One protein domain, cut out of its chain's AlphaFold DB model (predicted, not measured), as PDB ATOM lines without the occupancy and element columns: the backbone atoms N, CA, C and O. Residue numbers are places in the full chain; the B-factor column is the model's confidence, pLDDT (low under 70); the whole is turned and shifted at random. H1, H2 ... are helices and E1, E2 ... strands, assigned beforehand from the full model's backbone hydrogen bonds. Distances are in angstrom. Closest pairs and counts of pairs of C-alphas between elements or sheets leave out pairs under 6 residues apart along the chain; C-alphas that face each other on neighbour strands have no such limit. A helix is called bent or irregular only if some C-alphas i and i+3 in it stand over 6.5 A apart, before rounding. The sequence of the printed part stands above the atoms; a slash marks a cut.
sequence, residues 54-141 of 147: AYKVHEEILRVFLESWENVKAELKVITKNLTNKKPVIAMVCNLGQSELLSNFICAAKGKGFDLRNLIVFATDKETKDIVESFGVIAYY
ATOM      1  N   ALA A  54     -13.390 114.059 290.960       66.69
ATOM      2  CA  ALA A  54     -12.109 113.838 290.288       66.69
ATOM      3  C   ALA A  54     -11.392 115.157 289.957       66.69
ATOM      4  O   ALA A  54     -10.168 115.226 290.025       66.69
ATOM      5  N   TYR A  55     -12.141 116.235 289.688       71.94
ATOM      6  CA  TYR A  55     -11.544 117.551 289.435       71.94
ATOM      7  C   TYR A  55     -10.702 118.048 290.602       71.94
ATOM      8  O   TYR A  55      -9.609 118.534 290.359       71.94
ATOM      9  N   LYS A  56     -11.170 117.896 291.846       76.62
ATOM     10  CA  LYS A  56     -10.411 118.358 293.018       76.62
ATOM     11  C   LYS A  56      -9.081 117.623 293.164       76.62
ATOM     12  O   LYS A  56      -8.089 118.235 293.526       76.62
ATOM     13  N   VAL A  57      -9.063 116.326 292.856       77.69
ATOM     14  CA  VAL A  57      -7.839 115.516 292.893       77.69
ATOM     15  C   VAL A  57      -6.865 115.973 291.805       77.69
ATOM     16  O   VAL A  57      -5.699 116.219 292.089       77.69
ATOM     17  N   HIS A  58      -7.334 116.148 290.567       75.94
ATOM     18  CA  HIS A  58      -6.470 116.595 289.468       75.94
ATOM     19  C   HIS A  58      -6.007 118.046 289.615       75.94
ATOM     20  O   HIS A  58      -4.876 118.364 289.256       75.94
ATOM     21  N   GLU A  59      -6.867 118.919 290.138       80.56
ATOM     22  CA  GLU A  59      -6.533 120.303 290.470       80.56
ATOM     23  C   GLU A  59      -5.426 120.345 291.519       80.56
ATOM     24  O   GLU A  59      -4.460 121.079 291.334       80.56
ATOM     25  N   GLU A  60      -5.516 119.512 292.556       83.44
ATOM     26  CA  GLU A  60      -4.491 119.433 293.593       83.44
ATOM     27  C   GLU A  60      -3.150 118.937 293.041       83.44
ATOM     28  O   GLU A  60      -2.124 119.573 293.273       83.44
ATOM     29  N   ILE A  61      -3.151 117.873 292.234       80.31
ATOM     30  CA  ILE A  61      -1.934 117.364 291.577       80.31
ATOM     31  C   ILE A  61      -1.308 118.446 290.686       80.31
ATOM     32  O   ILE A  61      -0.098 118.679 290.722       80.31
ATOM     33  N   LEU A  62      -2.128 119.134 289.884       81.44
ATOM     34  CA  LEU A  62      -1.651 120.193 289.000       81.44
ATOM     35  C   LEU A  62      -1.110 121.385 289.796       81.44
ATOM     36  O   LEU A  62      -0.088 121.955 289.416       81.44
ATOM     37  N   ARG A  63      -1.773 121.751 290.896       84.88
ATOM     38  CA  ARG A  63      -1.331 122.808 291.804       84.88
ATOM     39  C   ARG A  63       0.037 122.479 292.383       84.88
ATOM     40  O   ARG A  63       0.959 123.266 292.199       84.88
ATOM     41  N   VAL A  64       0.195 121.295 292.972       85.19
ATOM     42  CA  VAL A  64       1.469 120.810 293.522       85.19
ATOM     43  C   VAL A  64       2.570 120.811 292.459       85.19
ATOM     44  O   VAL A  64       3.676 121.295 292.707       85.19
ATOM     45  N   PHE A  65       2.279 120.343 291.244       81.56
ATOM     46  CA  PHE A  65       3.234 120.372 290.136       81.56
ATOM     47  C   PHE A  65       3.663 121.802 289.760       81.56
ATOM     48  O   PHE A  65       4.851 122.079 289.603       81.56
ATOM     49  N   LEU A  66       2.710 122.726 289.616       85.19
ATOM     50  CA  LEU A  66       3.001 124.106 289.217       85.19
ATOM     51  C   LEU A  66       3.701 124.897 290.329       85.19
ATOM     52  O   LEU A  66       4.605 125.678 290.037       85.19
ATOM     53  N   GLU A  67       3.318 124.686 291.587       87.75
ATOM     54  CA  GLU A  67       3.932 125.332 292.751       87.75
ATOM     55  C   GLU A  67       5.349 124.799 293.013       87.75
ATOM     56  O   GLU A  67       6.242 125.565 293.377       87.75
ATOM     57  N   SER A  68       5.598 123.509 292.761       86.06
ATOM     58  CA  SER A  68       6.929 122.902 292.908       86.06
ATOM     59  C   SER A  68       7.891 123.228 291.760       86.06
ATOM     60  O   SER A  68       9.097 123.027 291.906       86.06
ATOM     61  N   TRP A  69       7.399 123.768 290.639       86.25
ATOM     62  CA  TRP A  69       8.167 123.937 289.402       86.25
ATOM     63  C   TRP A  69       9.494 124.684 289.582       86.25
ATOM     64  O   TRP A  69      10.535 124.217 289.118       86.25
ATOM     65  N   GLU A  70       9.483 125.843 290.249       88.69
ATOM     66  CA  GLU A  70      10.710 126.634 290.412       88.69
ATOM     67  C   GLU A  70      11.718 125.943 291.343       88.69
ATOM     68  O   GLU A  70      12.923 126.008 291.087       88.69
ATOM     69  N   ASN A  71      11.242 125.205 292.351       88.44
ATOM     70  CA  ASN A  71      12.097 124.429 293.252       88.44
ATOM     71  C   ASN A  71      12.736 123.243 292.517       88.44
ATOM     72  O   ASN A  71      13.962 123.124 292.498       88.44
ATOM     73  N   VAL A  72      11.931 122.438 291.812       89.00
ATOM     74  CA  VAL A  72      12.400 121.313 290.980       89.00
ATOM     75  C   VAL A  72      13.435 121.796 289.966       89.00
ATOM     76  O   VAL A  72      14.498 121.201 289.789       89.00
ATOM     77  N   LYS A  73      13.162 122.926 289.309       89.50
ATOM     78  CA  LYS A  73      14.077 123.530 288.341       89.50
ATOM     79  C   LYS A  73      15.385 123.991 288.989       89.50
ATOM     80  O   LYS A  73      16.442 123.839 288.371       89.50
ATOM     81  N   ALA A  74      15.343 124.551 290.197       90.56
ATOM     82  CA  ALA A  74      16.539 124.949 290.934       90.56
ATOM     83  C   ALA A  74      17.398 123.734 291.325       90.56
ATOM     84  O   ALA A  74      18.609 123.747 291.089       90.56
ATOM     85  N   GLU A  75      16.778 122.669 291.832       89.81
ATOM     86  CA  GLU A  75      17.443 121.404 292.177       89.81
ATOM     87  C   GLU A  75      18.087 120.752 290.948       89.81
ATOM     88  O   GLU A  75      19.289 120.469 290.932       89.81
ATOM     89  N   LEU A  76      17.321 120.604 289.861       88.75
ATOM     90  CA  LEU A  76      17.822 120.045 288.606       88.75
ATOM     91  C   LEU A  76      18.947 120.894 288.011       88.75
ATOM     92  O   LEU A  76      19.869 120.348 287.408       88.75
ATOM     93  N   LYS A  77      18.939 122.219 288.197       88.31
ATOM     94  CA  LYS A  77      20.043 123.089 287.760       88.31
ATOM     95  C   LYS A  77      21.348 122.774 288.495       88.31
ATOM     96  O   LYS A  77      22.415 122.880 287.894       88.31
ATOM     97  N   VAL A  78      21.289 122.393 289.770       88.00
ATOM     98  CA  VAL A  78      22.475 121.962 290.529       88.00
ATOM     99  C   VAL A  78      22.960 120.606 290.025       88.00
ATOM    100  O   VAL A  78      24.144 120.453 289.736       88.00
ATOM    101  N   ILE A  79      22.046 119.655 289.828       84.94
ATOM    102  CA  ILE A  79      22.381 118.308 289.348       84.94
ATOM    103  C   ILE A  79      22.988 118.362 287.939       84.94
ATOM    104  O   ILE A  79      24.036 117.778 287.672       84.94
ATOM    105  N   THR A  80      22.380 119.131 287.035       82.06
ATOM    106  CA  THR A  80      22.816 119.240 285.633       82.06
ATOM    107  C   THR A  80      24.141 119.978 285.450       82.06
ATOM    108  O   THR A  80      24.830 119.720 284.460       82.06
ATOM    109  N   LYS A  81      24.567 120.823 286.402       80.38
ATOM    110  CA  LYS A  81      25.932 121.387 286.415       80.38
ATOM    111  C   LYS A  81      27.007 120.302 286.507       80.38
ATOM    112  O   LYS A  81      28.068 120.452 285.915       80.38
ATOM    113  N   ASN A  82      26.717 119.197 287.190       70.94
ATOM    114  CA  ASN A  82      27.648 118.074 287.304       70.94
ATOM    115  C   ASN A  82      27.637 117.175 286.050       70.94
ATOM    116  O   ASN A  82      28.590 116.438 285.817       70.94
ATOM    117  N   LEU A  83      26.590 117.272 285.218       73.12
ATOM    118  CA  LEU A  83      26.433 116.522 283.962       73.12
ATOM    119  C   LEU A  83      27.077 117.230 282.750       73.12
ATOM    120  O   LEU A  83      27.214 116.649 281.673       73.12
ATOM    121  N   THR A  84      27.425 118.516 282.862       59.88
ATOM    122  CA  THR A  84      27.647 119.386 281.694       59.88
ATOM    123  C   THR A  84      29.078 119.329 281.152       59.88
ATOM    124  O   THR A  84      29.880 120.235 281.343       59.88
ATOM    125  N   ASN A  85      29.364 118.296 280.355       61.41
ATOM    126  CA  ASN A  85      30.538 118.232 279.469       61.41
ATOM    127  C   ASN A  85      30.134 118.173 277.982       61.41
ATOM    128  O   ASN A  85      30.536 117.260 277.266       61.41
ATOM    129  N   LYS A  86      29.310 119.125 277.506       61.56
ATOM    130  CA  LYS A  86      28.864 119.269 276.091       61.56
ATOM    131  C   LYS A  86      28.238 118.015 275.440       61.56
ATOM    132  O   LYS A  86      28.076 117.972 274.224       61.56
ATOM    133  N   LYS A  87      27.882 117.002 276.227       70.62
ATOM    134  CA  LYS A  87      27.292 115.742 275.768       70.62
ATOM    135  C   LYS A  87      25.775 115.747 275.995       70.62
ATOM    136  O   LYS A  87      25.305 116.449 276.892       70.62
ATOM    137  N   PRO A  88      25.008 114.982 275.199       83.44
ATOM    138  CA  PRO A  88      23.584 114.803 275.442       83.44
ATOM    139  C   PRO A  88      23.354 114.177 276.823       83.44
ATOM    140  O   PRO A  88      24.045 113.232 277.204       83.44
ATOM    141  N   VAL A  89      22.377 114.718 277.553       86.75
ATOM    142  CA  VAL A  89      21.879 114.145 278.808       86.75
ATOM    143  C   VAL A  89      20.776 113.152 278.467       86.75
ATOM    144  O   VAL A  89      19.854 113.483 277.720       86.75
ATOM    145  N   ILE A  90      20.873 111.940 279.006       89.12
ATOM    146  CA  ILE A  90      19.836 110.917 278.879       89.12
ATOM    147  C   ILE A  90      18.994 110.973 280.149       89.12
ATOM    148  O   ILE A  90      19.522 110.788 281.241       89.12
ATOM    149  N   ALA A  91      17.697 111.226 279.998       91.06
ATOM    150  CA  ALA A  91      16.733 111.184 281.087       91.06
ATOM    151  C   ALA A  91      15.898 109.904 280.984       91.06
ATOM    152  O   ALA A  91      15.294 109.641 279.945       91.06
ATOM    153  N   MET A  92      15.864 109.121 282.059       93.19
ATOM    154  CA  MET A  92      15.003 107.944 282.188       93.19
ATOM    155  C   MET A  92      14.054 108.138 283.363       93.19
ATOM    156  O   MET A  92      14.415 108.790 284.333       93.19
ATOM    157  N   VAL A  93      12.860 107.562 283.292       91.94
ATOM    158  CA  VAL A  93      11.930 107.495 284.426       91.94
ATOM    159  C   VAL A  93      11.839 106.037 284.843       91.94
ATOM    160  O   VAL A  93      11.734 105.169 283.977       91.94
ATOM    161  N   CYS A  94      11.918 105.758 286.140       92.00
ATOM    162  CA  CYS A  94      11.858 104.395 286.654       92.00
ATOM    163  C   CYS A  94      11.048 104.348 287.945       92.00
ATOM    164  O   CYS A  94      11.186 105.211 288.813       92.00
ATOM    165  N   ASN A  95      10.214 103.322 288.051       90.81
ATOM    166  CA  ASN A  95       9.548 102.943 289.283       90.81
ATOM    167  C   ASN A  95      10.106 101.623 289.809       90.81
ATOM    168  O   ASN A  95      10.799 100.899 289.084       90.81
ATOM    169  N   LEU A  96       9.755 101.278 291.048       89.06
ATOM    170  CA  LEU A  96      10.278 100.078 291.699       89.06
ATOM    171  C   LEU A  96      10.049  98.800 290.879       89.06
ATOM    172  O   LEU A  96      10.958  97.980 290.755       89.06
ATOM    173  N   GLY A  97       8.881  98.660 290.242       88.62
ATOM    174  CA  GLY A  97       8.546  97.498 289.407       88.62
ATOM    175  C   GLY A  97       9.416  97.335 288.152       88.62
ATOM    176  O   GLY A  97       9.412  96.271 287.539       88.62
ATOM    177  N   GLN A  98      10.170  98.365 287.763       88.69
ATOM    178  CA  GLN A  98      11.093  98.357 286.623       88.69
ATOM    179  C   GLN A  98      12.567  98.477 287.042       88.69
ATOM    180  O   GLN A  98      13.456  98.483 286.183       88.69
ATOM    181  N   SER A  99      12.845  98.550 288.346       89.62
ATOM    182  CA  SER A  99      14.191  98.761 288.887       89.62
ATOM    183  C   SER A  99      15.167  97.627 288.535       89.62
ATOM    184  O   SER A  99      16.336  97.895 288.252       89.62
ATOM    185  N   GLU A 100      14.701  96.376 288.450       89.94
ATOM    186  CA  GLU A 100      15.525  95.229 288.031       89.94
ATOM    187  C   GLU A 100      16.002  95.356 286.576       89.94
ATOM    188  O   GLU A 100      17.180  95.156 286.270       89.94
ATOM    189  N   LEU A 101      15.103  95.752 285.668       92.62
ATOM    190  CA  LEU A 101      15.426  96.014 284.261       92.62
ATOM    191  C   LEU A 101      16.441  97.153 284.131       92.62
ATOM    192  O   LEU A 101      17.405  97.038 283.370       92.62
ATOM    193  N   LEU A 102      16.251  98.226 284.902       92.44
ATOM    194  CA  LEU A 102      17.184  99.346 284.934       92.44
ATOM    195  C   LEU A 102      18.559  98.922 285.471       92.44
ATOM    196  O   LEU A 102      19.583  99.288 284.895       92.44
ATOM    197  N   SER A 103      18.592  98.102 286.520       92.25
ATOM    198  CA  SER A 103      19.829  97.569 287.102       92.25
ATOM    199  C   SER A 103      20.602  96.722 286.087       92.25
ATOM    200  O   SER A 103      21.804  96.921 285.891       92.25
ATOM    201  N   ASN A 104      19.899  95.845 285.363       94.12
ATOM    202  CA  ASN A 104      20.473  95.042 284.283       94.12
ATOM    203  C   ASN A 104      21.022  95.917 283.149       94.12
ATOM    204  O   ASN A 104      22.129  95.673 282.664       94.12
ATOM    205  N   PHE A 105      20.289  96.962 282.756       94.25
ATOM    206  CA  PHE A 105      20.750  97.926 281.759       94.25
ATOM    207  C   PHE A 105      22.037  98.632 282.204       94.25
ATOM    208  O   PHE A 105      23.005  98.665 281.441       94.25
ATOM    209  N   ILE A 106      22.080  99.150 283.436       94.56
ATOM    210  CA  ILE A 106      23.250  99.856 283.977       94.56
ATOM    211  C   ILE A 106      24.468  98.925 284.011       94.56
ATOM    212  O   ILE A 106      25.547  99.306 283.547       94.56
ATOM    213  N   CYS A 107      24.299  97.695 284.499       93.75
ATOM    214  CA  CYS A 107      25.377  96.708 284.558       93.75
ATOM    215  C   CYS A 107      25.882  96.331 283.161       93.75
ATOM    216  O   CYS A 107      27.088  96.352 282.914       93.75
ATOM    217  N   ALA A 108      24.973  96.049 282.224       96.56
ATOM    218  CA  ALA A 108      25.333  95.714 280.850       96.56
ATOM    219  C   ALA A 108      26.038  96.877 280.135       96.56
ATOM    220  O   ALA A 108      26.999  96.658 279.396       96.56
ATOM    221  N   ALA A 109      25.593  98.116 280.363       94.25
ATOM    222  CA  ALA A 109      26.214  99.304 279.793       94.25
ATOM    223  C   ALA A 109      27.634  99.511 280.343       94.25
ATOM    224  O   ALA A 109      28.578  99.683 279.566       94.25
ATOM    225  N   LYS A 110      27.815  99.401 281.665       93.62
ATOM    226  CA  LYS A 110      29.141  99.475 282.299       93.62
ATOM    227  C   LYS A 110      30.076  98.365 281.826       93.62
ATOM    228  O   LYS A 110      31.221  98.653 281.494       93.62
ATOM    229  N   GLY A 111      29.587  97.127 281.730       95.12
ATOM    230  CA  GLY A 111      30.366  95.990 281.226       95.12
ATOM    231  C   GLY A 111      30.844  96.169 279.781       95.12
ATOM    232  O   GLY A 111      31.871  95.619 279.399       95.12
ATOM    233  N   LYS A 112      30.140  96.989 278.991       96.38
ATOM    234  CA  LYS A 112      30.526  97.380 277.625       96.38
ATOM    235  C   LYS A 112      31.351  98.674 277.557       96.38
ATOM    236  O   LYS A 112      31.651  99.138 276.463       96.38
ATOM    237  N   GLY A 113      31.706  99.268 278.698       92.31
ATOM    238  CA  GLY A 113      32.509 100.491 278.764       92.31
ATOM    239  C   GLY A 113      31.744 101.784 278.462       92.31
ATOM    240  O   GLY A 113      32.372 102.800 278.162       92.31
ATOM    241  N   PHE A 114      30.406 101.786 278.529       90.25
ATOM    242  CA  PHE A 114      29.632 103.018 278.356       90.25
ATOM    243  C   PHE A 114      29.775 103.951 279.563       90.25
ATOM    244  O   PHE A 114      29.629 103.554 280.719       90.25
ATOM    245  N   ASP A 115      30.005 105.229 279.269       88.06
ATOM    246  CA  ASP A 115      30.072 106.305 280.253       88.06
ATOM    247  C   ASP A 115      28.662 106.788 280.625       88.06
ATOM    248  O   ASP A 115      28.007 107.494 279.855       88.06
ATOM    249  N   LEU A 116      28.204 106.416 281.821       90.19
ATOM    250  CA  LEU A 116      26.872 106.749 282.335       90.19
ATOM    251  C   LEU A 116      26.818 108.081 283.096       90.19
ATOM    252  O   LEU A 116      25.785 108.407 283.671       90.19
ATOM    253  N   ARG A 117      27.883 108.894 283.089       88.00
ATOM    254  CA  ARG A 117      27.891 110.183 283.809       88.00
ATOM    255  C   ARG A 117      26.865 111.193 283.300       88.00
ATOM    256  O   ARG A 117      26.572 112.132 284.021       88.00
ATOM    257  N   ASN A 118      26.328 111.014 282.092       88.81
ATOM    258  CA  ASN A 118      25.275 111.872 281.532       88.81
ATOM    259  C   ASN A 118      23.872 111.253 281.649       88.81
ATOM    260  O   ASN A 118      22.932 111.766 281.040       88.81
ATOM    261  N   LEU A 119      23.735 110.134 282.361       90.81
ATOM    262  CA  LEU A 119      22.455 109.500 282.641       90.81
ATOM    263  C   LEU A 119      21.896 110.054 283.953       90.81
ATOM    264  O   LEU A 119      22.561 109.994 284.987       90.81
ATOM    265  N   ILE A 120      20.664 110.554 283.895       93.00
ATOM    266  CA  ILE A 120      19.857 110.896 285.065       93.00
ATOM    267  C   ILE A 120      18.593 110.039 285.077       93.00
ATOM    268  O   ILE A 120      17.898 109.918 284.064       93.00
ATOM    269  N   VAL A 121      18.292 109.449 286.230       94.50
ATOM    270  CA  VAL A 121      17.072 108.663 286.436       94.50
ATOM    271  C   VAL A 121      16.126 109.418 287.357       94.50
ATOM    272  O   VAL A 121      16.475 109.753 288.481       94.50
ATOM    273  N   PHE A 122      14.912 109.660 286.891       94.31
ATOM    274  CA  PHE A 122      13.799 110.170 287.676       94.31
ATOM    275  C   PHE A 122      13.098 108.981 288.336       94.31
ATOM    276  O   PHE A 122      12.389 108.222 287.674       94.31
ATOM    277  N   ALA A 123      13.351 108.795 289.626       93.94
ATOM    278  CA  ALA A 123      12.749 107.749 290.433       93.94
ATOM    279  C   ALA A 123      11.355 108.184 290.907       93.94
ATOM    280  O   ALA A 123      11.173 109.323 291.342       93.94
ATOM    281  N   THR A 124      10.370 107.289 290.835       91.19
ATOM    282  CA  THR A 124       9.012 107.572 291.343       91.19
ATOM    283  C   THR A 124       8.891 107.407 292.852       91.19
ATOM    284  O   THR A 124       7.997 107.986 293.461       91.19
ATOM    285  N   ASP A 125       9.796 106.640 293.447       91.69
ATOM    286  CA  ASP A 125       9.826 106.263 294.855       91.69
ATOM    287  C   ASP A 125      11.265 106.301 295.385       91.69
ATOM    288  O   ASP A 125      12.241 106.330 294.623       91.69
ATOM    289  N   LYS A 126      11.394 106.361 296.711       92.62
ATOM    290  CA  LYS A 126      12.691 106.511 297.370       92.62
ATOM    291  C   LYS A 126      13.539 105.250 297.211       92.62
ATOM    292  O   LYS A 126      14.739 105.362 296.972       92.62
ATOM    293  N   GLU A 127      12.922 104.074 297.273       93.06
ATOM    294  CA  GLU A 127      13.613 102.798 297.097       93.06
ATOM    295  C   GLU A 127      14.320 102.731 295.736       93.06
ATOM    296  O   GLU A 127      15.498 102.380 295.657       93.06
ATOM    297  N   THR A 128      13.643 103.146 294.662       93.00
ATOM    298  CA  THR A 128      14.231 103.192 293.316       93.00
ATOM    299  C   THR A 128      15.403 104.164 293.242       93.00
ATOM    300  O   THR A 128      16.407 103.856 292.596       93.00
ATOM    301  N   LYS A 129      15.319 105.322 293.910       94.56
ATOM    302  CA  LYS A 129      16.438 106.272 293.975       94.56
ATOM    303  C   LYS A 129      17.669 105.614 294.601       94.56
ATOM    304  O   LYS A 129      18.741 105.652 293.999       94.56
ATOM    305  N   ASP A 130      17.494 104.986 295.760       94.69
ATOM    306  CA  ASP A 130      18.586 104.373 296.519       94.69
ATOM    307  C   ASP A 130      19.250 103.239 295.711       94.69
ATOM    308  O   ASP A 130      20.480 103.143 295.653       94.69
ATOM    309  N   ILE A 131      18.450 102.431 295.000       93.81
ATOM    310  CA  ILE A 131      18.953 101.393 294.086       93.81
ATOM    311  C   ILE A 131      19.815 102.017 292.983       93.81
ATOM    312  O   ILE A 131      20.944 101.579 292.766       93.81
ATOM    313  N   VAL A 132      19.323 103.045 292.288       94.12
ATOM    314  CA  VAL A 132      20.055 103.667 291.173       94.12
ATOM    315  C   VAL A 132      21.358 104.323 291.638       94.12
ATOM    316  O   VAL A 132      22.398 104.152 290.992       94.12
ATOM    317  N   GLU A 133      21.326 105.027 292.771       93.94
ATOM    318  CA  GLU A 133      22.513 105.662 293.350       93.94
ATOM    319  C   GLU A 133      23.547 104.628 293.817       93.94
ATOM    320  O   GLU A 133      24.748 104.876 293.681       93.94
ATOM    321  N   SER A 134      23.121 103.436 294.260       93.69
ATOM    322  CA  SER A 134      24.039 102.332 294.590       93.69
ATOM    323  C   SER A 134      24.872 101.870 293.386       93.69
ATOM    324  O   SER A 134      26.014 101.432 293.537       93.69
ATOM    325  N   PHE A 135      24.356 102.060 292.165       91.75
ATOM    326  CA  PHE A 135      25.104 101.837 290.930       91.75
ATOM    327  C   PHE A 135      25.928 103.059 290.493       91.75
ATOM    328  O   PHE A 135      26.502 103.039 289.404       91.75
ATOM    329  N   GLY A 136      26.030 104.124 291.287       90.38
ATOM    330  CA  GLY A 136      26.783 105.335 290.940       90.38
ATOM    331  C   GLY A 136      26.210 106.092 289.737       90.38
ATOM    332  O   GLY A 136      26.952 106.781 289.034       90.38
ATOM    333  N   VAL A 137      24.914 105.922 289.466       92.50
ATOM    334  CA  VAL A 137      24.159 106.703 288.480       92.50
ATOM    335  C   VAL A 137      23.406 107.801 289.221       92.50
ATOM    336  O   VAL A 137      22.958 107.610 290.348       92.50
ATOM    337  N   ILE A 138      23.282 108.972 288.598       92.75
ATOM    338  CA  ILE A 138      22.591 110.106 289.209       92.75
ATOM    339  C   ILE A 138      21.085 109.843 289.185       92.75
ATOM    340  O   ILE A 138      20.509 109.597 288.121       92.75
ATOM    341  N   ALA A 139      20.449 109.934 290.350       93.69
ATOM    342  CA  ALA A 139      19.010 109.801 290.496       93.69
ATOM    343  C   ALA A 139      18.386 111.090 291.045       93.69
ATOM    344  O   ALA A 139      18.990 111.822 291.829       93.69
ATOM    345  N   TYR A 140      17.155 111.360 290.633       93.38
ATOM    346  CA  TYR A 140      16.324 112.439 291.144       93.38
ATOM    347  C   TYR A 140      15.003 111.861 291.640       93.38
ATOM    348  O   TYR A 140      14.349 111.101 290.930       93.38
ATOM    349  N   TYR A 141      14.609 112.248 292.846       91.94
ATOM    350  CA  TYR A 141      13.331 111.908 293.459       91.94
ATOM    351  C   TYR A 141      12.803 113.160 294.145       91.94
ATOM    352  O   TYR A 141      13.562 113.834 294.845       91.94
TER     353      TYR A 141
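What this domain is: This is residues 54 to 141 of the 147 residues of the protein "Hypothetical protein" of Proboscia inermis (UniProt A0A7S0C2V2). A small sheet of three parallel strands has two helices, H2 and H3, side by side over one face, while a long bent helix, H1, passes the sheet with its second arm and sticks out into space with residues 54 to 71. That free arm makes much of the length. The 88 printed residues run H1, E1, H2, E2, H3, E3; the sheet's order is E1, E2, E3 and the class is mostly helix. The whole is loose, with a radius of gyration of the C-alphas of 15.1 A, and elongated, spanning 48 by 31 by 18 A.

How they stand to each other: Look first at inner strand E2, residues 119 to 123. Edge strand E1, residues 90 to 94, is parallel to it at 24 degrees, with N 122 and O 92 2.7 A apart, within hydrogen-bond range. Edge strand E3, residues 138 to 140, is parallel to E2 at 32 degrees, with N 140 and O 121 2.8 A apart, also within range. H3, residues 126 to 134, is on the sheet at a height of 7.7 A, along the strands; its closest C-alphas to E3 are Lys 129 and Ala 139, 5.6 A apart. H2, residues 96 to 111, is on the same face, along the strands at a height of 10.8 A. H2 touches H3 with residues 96 to 103 alone, the same way at a shallow tilt of 9 degrees; their closest C-alphas, Leu 96 and Thr 128, are 5.3 A apart. E1, H2, E2 and E2, H3, E3 are strand-helix-strand units, two parallel neighbour strands with a helix between, each with a right-handed crossover. H1, residues 54 to 83, was assigned as one helix by its hydrogen bonds but is bent: C-alphas 67 and 70 are 7.3 A apart. Its arms H1a, residues 54 to 67, and H1b, residues 70 to 83, stand at a steep tilt of 54 degrees. H1b is on the sheet with 13 pairs of C-alphas within 10 A and near E3; H1a is not on it. With H1b on the opposite face from H2 and H3, there are three layers, helices on both faces of a sheet. Every O i to N i+4 pair is within hydrogen-bond range in H1a and H3, but 8 of 10 in H1b and 10 of 12 in H2.

Where its parts are: Find C-alpha 119 at (22.455, 109.500, 282.641), where E2 begins its 12.6 A; E1 measures 12.9 A and E3 7.0 A. H3 measures 12.4 A. H2 runs 23.0 A and is irregular, C-alphas 97 and 100 being 7.5 A apart. Find C-alpha 54 at (-12.109, 113.838, 290.288); from there H1a runs 19.9 A, and H1b runs 19.8 A to C-alpha 83 at (26.433, 116.522, 283.962).

The domain as a whole: The C-alphas farthest apart, of Lys 56 and Gly 113, are 48.6 A apart. The printed part has no cut and no long link. Look for pLDDT under 70 at residue 54 and residues 84 to 86.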